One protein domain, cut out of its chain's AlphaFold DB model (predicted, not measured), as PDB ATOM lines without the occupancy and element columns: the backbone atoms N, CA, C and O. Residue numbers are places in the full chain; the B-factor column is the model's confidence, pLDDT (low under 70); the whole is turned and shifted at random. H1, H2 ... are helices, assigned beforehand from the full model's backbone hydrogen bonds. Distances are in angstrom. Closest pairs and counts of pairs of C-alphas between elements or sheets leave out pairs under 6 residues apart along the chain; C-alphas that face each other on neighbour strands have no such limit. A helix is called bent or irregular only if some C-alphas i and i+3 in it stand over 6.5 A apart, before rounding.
ATOM      1  N   SER A   4     170.578 127.374 226.653       73.12
ATOM      2  CA  SER A   4     169.783 126.140 226.562       73.12
ATOM      3  C   SER A   4     170.415 125.046 225.679       73.12
ATOM      4  O   SER A   4     170.532 123.899 226.113       73.12
ATOM      5  N   VAL A   5     170.898 125.386 224.477       82.50
ATOM      6  CA  VAL A   5     171.428 124.394 223.518       82.50
ATOM      7  C   VAL A   5     172.745 123.793 224.010       82.50
ATOM      8  O   VAL A   5     172.928 122.580 223.943       82.50
ATOM      9  N   LYS A   6     173.635 124.620 224.581       84.62
ATOM     10  CA  LYS A   6     174.892 124.138 225.183       84.62
ATOM     11  C   LYS A   6     174.628 123.110 226.288       84.62
ATOM     12  O   LYS A   6     175.248 122.054 226.287       84.62
ATOM     13  N   ARG A   7     173.661 123.377 227.174       89.25
ATOM     14  CA  ARG A   7     173.299 122.463 228.271       89.25
ATOM     15  C   ARG A   7     172.749 121.129 227.759       89.25
ATOM     16  O   ARG A   7     173.094 120.084 228.301       89.25
ATOM     17  N   ARG A   8     171.937 121.151 226.696       93.06
ATOM     18  CA  ARG A   8     171.395 119.928 226.085       93.06
ATOM     19  C   ARG A   8     172.498 119.042 225.504       93.06
ATOM     20  O   ARG A   8     172.479 117.841 225.739       93.06
ATOM     21  N   ILE A   9     173.471 119.634 224.808       95.19
ATOM     22  CA  ILE A   9     174.613 118.902 224.235       95.19
ATOM     23  C   ILE A   9     175.474 118.285 225.343       95.19
ATOM     24  O   ILE A   9     175.795 117.103 225.273       95.19
ATOM     25  N   THR A  10     175.796 119.051 226.393       95.19
ATOM     26  CA  THR A  10     176.561 118.537 227.539       95.19
ATOM     27  C   THR A  10     175.860 117.357 228.205       95.19
ATOM     28  O   THR A  10     176.504 116.349 228.474       95.19
ATOM     29  N   ASN A  11     174.544 117.443 228.419       96.19
ATOM     30  CA  ASN A  11     173.789 116.345 229.016       96.19
ATOM     31  C   ASN A  11     173.805 115.091 228.134       96.19
ATOM     32  O   ASN A  11     174.005 114.000 228.651       96.19
ATOM     33  N   ILE A  12     173.627 115.237 226.815       97.19
ATOM     34  CA  ILE A  12     173.678 114.100 225.884       97.19
ATOM     35  C   ILE A  12     175.048 113.423 225.946       97.19
ATOM     36  O   ILE A  12     175.112 112.210 226.119       97.19
ATOM     37  N   LEU A  13     176.136 114.195 225.867       97.50
ATOM     38  CA  LEU A  13     177.495 113.655 225.966       97.50
ATOM     39  C   LEU A  13     177.725 112.936 227.298       97.50
ATOM     40  O   LEU A  13     178.280 111.842 227.316       97.50
ATOM     41  N   LEU A  14     177.255 113.522 228.400       97.88
ATOM     42  CA  LEU A  14     177.362 112.929 229.727       97.88
ATOM     43  C   LEU A  14     176.614 111.593 229.800       97.88
ATOM     44  O   LEU A  14     177.192 110.604 230.241       97.88
ATOM     45  N   PHE A  15     175.371 111.529 229.318       97.81
ATOM     46  CA  PHE A  15     174.613 110.277 229.286       97.81
ATOM     47  C   PHE A  15     175.267 109.225 228.392       97.81
ATOM     48  O   PHE A  15     175.337 108.074 228.800       97.81
ATOM     49  N   VAL A  16     175.805 109.600 227.228       98.19
ATOM     50  CA  VAL A  16     176.535 108.665 226.356       98.19
ATOM     51  C   VAL A  16     177.739 108.069 227.088       98.19
ATOM     52  O   VAL A  16     177.899 106.852 227.098       98.19
ATOM     53  N   ILE A  17     178.551 108.900 227.748       98.31
ATOM     54  CA  ILE A  17     179.721 108.434 228.508       98.31
ATOM     55  C   ILE A  17     179.294 107.513 229.657       98.31
ATOM     56  O   ILE A  17     179.875 106.443 229.831       98.31
ATOM     57  N   LEU A  18     178.260 107.893 230.413       98.12
ATOM     58  CA  LEU A  18     177.741 107.070 231.506       98.12
ATOM     59  C   LEU A  18     177.178 105.735 231.008       98.12
ATOM     60  O   LEU A  18     177.439 104.705 231.622       98.12
ATOM     61  N   SER A  19     176.446 105.727 229.893       97.88
ATOM     62  CA  SER A  19     175.917 104.501 229.291       97.88
ATOM     63  C   SER A  19     177.033 103.585 228.795       97.88
ATOM     64  O   SER A  19     176.963 102.380 229.024       97.88
ATOM     65  N   LEU A  20     178.083 104.131 228.176       98.38
ATOM     66  CA  LEU A  20     179.257 103.348 227.783       98.38
ATOM     67  C   LEU A  20     179.950 102.738 229.006       98.38
ATOM     68  O   LEU A  20     180.224 101.540 229.016       98.38
ATOM     69  N   GLY A  21     180.162 103.529 230.061       97.75
ATOM     70  CA  GLY A  21     180.704 103.034 231.327       97.75
ATOM     71  C   GLY A  21     179.845 101.920 231.932       97.75
ATOM     72  O   GLY A  21     180.371 100.888 232.340       97.75
ATOM     73  N   ALA A  22     178.520 102.082 231.916       98.00
ATOM     74  CA  ALA A  22     177.592 101.063 232.388       98.00
ATOM     75  C   ALA A  22     177.696  99.764 231.573       98.00
ATOM     76  O   ALA A  22     177.782  98.693 232.164       98.00
ATOM     77  N   VAL A  23     177.754  99.834 230.238       97.81
ATOM     78  CA  VAL A  23     177.919  98.645 229.380       97.81
ATOM     79  C   VAL A  23     179.237  97.927 229.675       97.81
ATOM     80  O   VAL A  23     179.240  96.705 229.794       97.81
ATOM     81  N   LEU A  24     180.337  98.664 229.853       97.56
ATOM     82  CA  LEU A  24     181.639  98.077 230.191       97.56
ATOM     83  C   LEU A  24     181.621  97.354 231.546       97.56
ATOM     84  O   LEU A  24     182.199  96.277 231.665       97.56
ATOM     85  N   ILE A  25     180.934  97.913 232.547       97.25
ATOM     86  CA  ILE A  25     180.786  97.298 233.877       97.25
ATOM     87  C   ILE A  25     179.845  96.087 233.829       97.25
ATOM     88  O   ILE A  25     180.098  95.076 234.482       97.25
ATOM     89  N   LEU A  26     178.758  96.168 233.058       97.50
ATOM     90  CA  LEU A  26     177.769  95.094 232.947       97.50
ATOM     91  C   LEU A  26     178.252  93.930 232.077       97.50
ATOM     92  O   LEU A  26     177.797  92.806 232.276       97.50
ATOM     93  N   PHE A  27     179.174  94.160 231.142       96.31
ATOM     94  CA  PHE A  27     179.705  93.123 230.260       96.31
ATOM     95  C   PHE A  27     180.255  91.886 230.998       96.31
ATOM     96  O   PHE A  27     179.789  90.786 230.696       96.31
ATOM     97  N   PRO A  28     181.178  91.995 231.979       95.44
ATOM     98  CA  PRO A  28     181.664  90.825 232.713       95.44
ATOM     99  C   PRO A  28     180.553  90.116 233.497       95.44
ATOM    100  O   PRO A  28     180.561  88.892 233.585       95.44
ATOM    101  N   ILE A  29     179.558  90.850 234.007       96.31
ATOM    102  CA  ILE A  29     178.404  90.262 234.704       96.31
ATOM    103  C   ILE A  29     177.547  89.452 233.722       96.31
ATOM    104  O   ILE A  29     177.188  88.310 234.003       96.31
ATOM    105  N   ALA A  30     177.265  90.007 232.542       95.00
ATOM    106  CA  ALA A  30     176.544  89.308 231.482       95.00
ATOM    107  C   ALA A  30     177.309  88.063 231.002       95.00
ATOM    108  O   ALA A  30     176.705  87.011 230.784       95.00
ATOM    109  N   TRP A  31     178.639  88.153 230.903       93.81
ATOM    110  CA  TRP A  31     179.495  87.009 230.601       93.81
ATOM    111  C   TRP A  31     179.378  85.919 231.669       93.81
ATOM    112  O   TRP A  31     179.172  84.758 231.324       93.81
ATOM    113  N   MET A  32     179.440  86.288 232.953       94.06
ATOM    114  CA  MET A  32     179.287  85.346 234.065       94.06
ATOM    115  C   MET A  32     177.934  84.630 234.029       94.06
ATOM    116  O   MET A  32     177.890  83.404 234.139       94.06
ATOM    117  N   LEU A  33     176.841  85.369 233.814       94.06
ATOM    118  CA  LEU A  33     175.502  84.787 233.673       94.06
ATOM    119  C   LEU A  33     175.433  83.813 232.496       94.06
ATOM    120  O   LEU A  33     174.917  82.710 232.641       94.06
ATOM    121  N   SER A  34     176.013  84.179 231.352       91.75
ATOM    122  CA  SER A  34     176.116  83.278 230.205       91.75
ATOM    123  C   SER A  34     176.909  82.015 230.542       91.75
ATOM    124  O   SER A  34     176.452  80.916 230.250       91.75
ATOM    125  N   THR A  35     178.075  82.133 231.187       89.94
ATOM    126  CA  THR A  35     178.884  80.965 231.576       89.94
ATOM    127  C   THR A  35     178.192  80.066 232.593       89.94
ATOM    128  O   THR A  35     178.363  78.856 232.518       89.94
ATOM    129  N   ALA A  36     177.374  80.628 233.485       92.19
ATOM    130  CA  ALA A  36     176.592  79.860 234.448       92.19
ATOM    131  C   ALA A  36     175.481  79.021 233.793       92.19
ATOM    132  O   ALA A  36     174.984  78.092 234.418       92.19
ATOM    133  N   LEU A  37     175.099  79.337 232.552       91.94
ATOM    134  CA  LEU A  37     174.081  78.612 231.786       91.94
ATOM    135  C   LEU A  37     174.668  77.612 230.775       91.94
ATOM    136  O   LEU A  37     173.912  76.821 230.215       91.94
ATOM    137  N   LYS A  38     175.983  77.644 230.514       89.62
ATOM    138  CA  LYS A  38     176.657  76.771 229.534       89.62
ATOM    139  C   LYS A  38     176.854  75.357 230.067       89.62
ATOM    140  O   LYS A  38     177.251  75.181 231.211       89.62
ATOM    141  N   SER A  39     176.702  74.344 229.220       88.94
ATOM    142  CA  SER A  39     177.068  72.970 229.597       88.94
ATOM    143  C   SER A  39     178.588  72.796 229.804       88.94
ATOM    144  O   SER A  39     179.401  73.519 229.227       88.94
ATOM    145  N   ALA A  40     179.001  71.806 230.609       87.88
ATOM    146  CA  ALA A  40     180.417  71.505 230.865       87.88
ATOM    147  C   ALA A  40     181.293  71.364 229.594       87.88
ATOM    148  O   ALA A  40     182.377  71.954 229.567       87.88
ATOM    149  N   PRO A  41     180.865  70.651 228.526       88.00
ATOM    150  CA  PRO A  41     181.646  70.591 227.293       88.00
ATOM    151  C   PRO A  41     181.730  71.943 226.568       88.00
ATOM    152  O   PRO A  41     182.780  72.246 226.013       88.00
ATOM    153  N   GLU A  42     180.692  72.789 226.605       87.69
ATOM    154  CA  GLU A  42     180.722  74.124 225.977       87.69
ATOM    155  C   GLU A  42     181.742  75.067 226.626       87.69
ATOM    156  O   GLU A  42     182.350  75.880 225.933       87.69
ATOM    157  N   ILE A  43     181.954  74.953 227.940       88.81
ATOM    158  CA  ILE A  43     182.951  75.753 228.669       88.81
ATOM    159  C   ILE A  43     184.381  75.373 228.246       88.81
ATOM    160  O   ILE A  43     185.262  76.230 228.225       88.81
ATOM    161  N   ALA A  44     184.610  74.108 227.882       90.62
ATOM    162  CA  ALA A  44     185.913  73.605 227.451       90.62
ATOM    163  C   ALA A  44     186.230  73.889 225.968       90.62
ATOM    164  O   ALA A  44     187.368  73.683 225.539       90.62
ATOM    165  N   MET A  45     185.255  74.348 225.173       90.31
ATOM    166  CA  MET A  45     185.464  74.637 223.753       90.31
ATOM    167  C   MET A  45     186.104  76.008 223.525       90.31
ATOM    168  O   MET A  45     185.722  77.014 224.126       90.31
TER     169      MET A  45
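What this domain is: This is residues 4 to 45 of the 56 residues of the protein "Carbohydrate ABC transporter permease" of Adlercreutzia equolifaciens (UniProt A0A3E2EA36). What is the main picture? One long helix, H1, makes nearly the whole length of a rod and bends partway along; past its last residue the chain turns into a tiny helix, H2, like a small hook at that end. What is it made of? The printed part has 42 residues with two named helices, H1 then H2, and no named strand, and its class is all helix. How large is it? It is extended, with a radius of gyration of the C-alphas of 17.7 A, and spans 57 by 14 by 10 A.

How they stand to each other: How does the long helix run? H1, residues 4 to 37, was assigned as one helix by its hydrogen bonds but is bent: C-alphas 25 and 28 are 6.6 A apart. Its arms, H1a, residues 4 to 25, and H1b, residues 28 to 37, stand at a steep tilt of 40 degrees. Where is the short helix? H2, residues 40 to 44, is close but not clearly touching H1b; their closest C-alphas, those of Thr 35 and Ile 43, are 7.2 A apart. H1a and H2 are apart. What do backbone N and O atoms show? In H1a and H1b every O i to N i+4 pair is within hydrogen-bond range; in H2 0 of 1 is, beside 2 of 2 O i to N i+3 pairs.

Where its parts are: Where are the arms? H1a begins at C-alpha 4, (169.783, 126.140, 226.562), and is 31.7 A long; H1b is 14.4 A long and ends at C-alpha 37, (174.081, 78.612, 231.786). Where does H2 end? It measures 6.8 A and ends at C-alpha 44, (185.913, 73.605, 227.451).

The domain as a whole: How far does it reach? The two C-alphas farthest apart, those of Ser 4 and Pro 41, are 56.8 A apart. Is it continuous? The printed part has no cut, and the link from H1b to H2 is tight. How confident is the model? The mean pLDDT of the printed part is 93.3, and no printed residue is under 70.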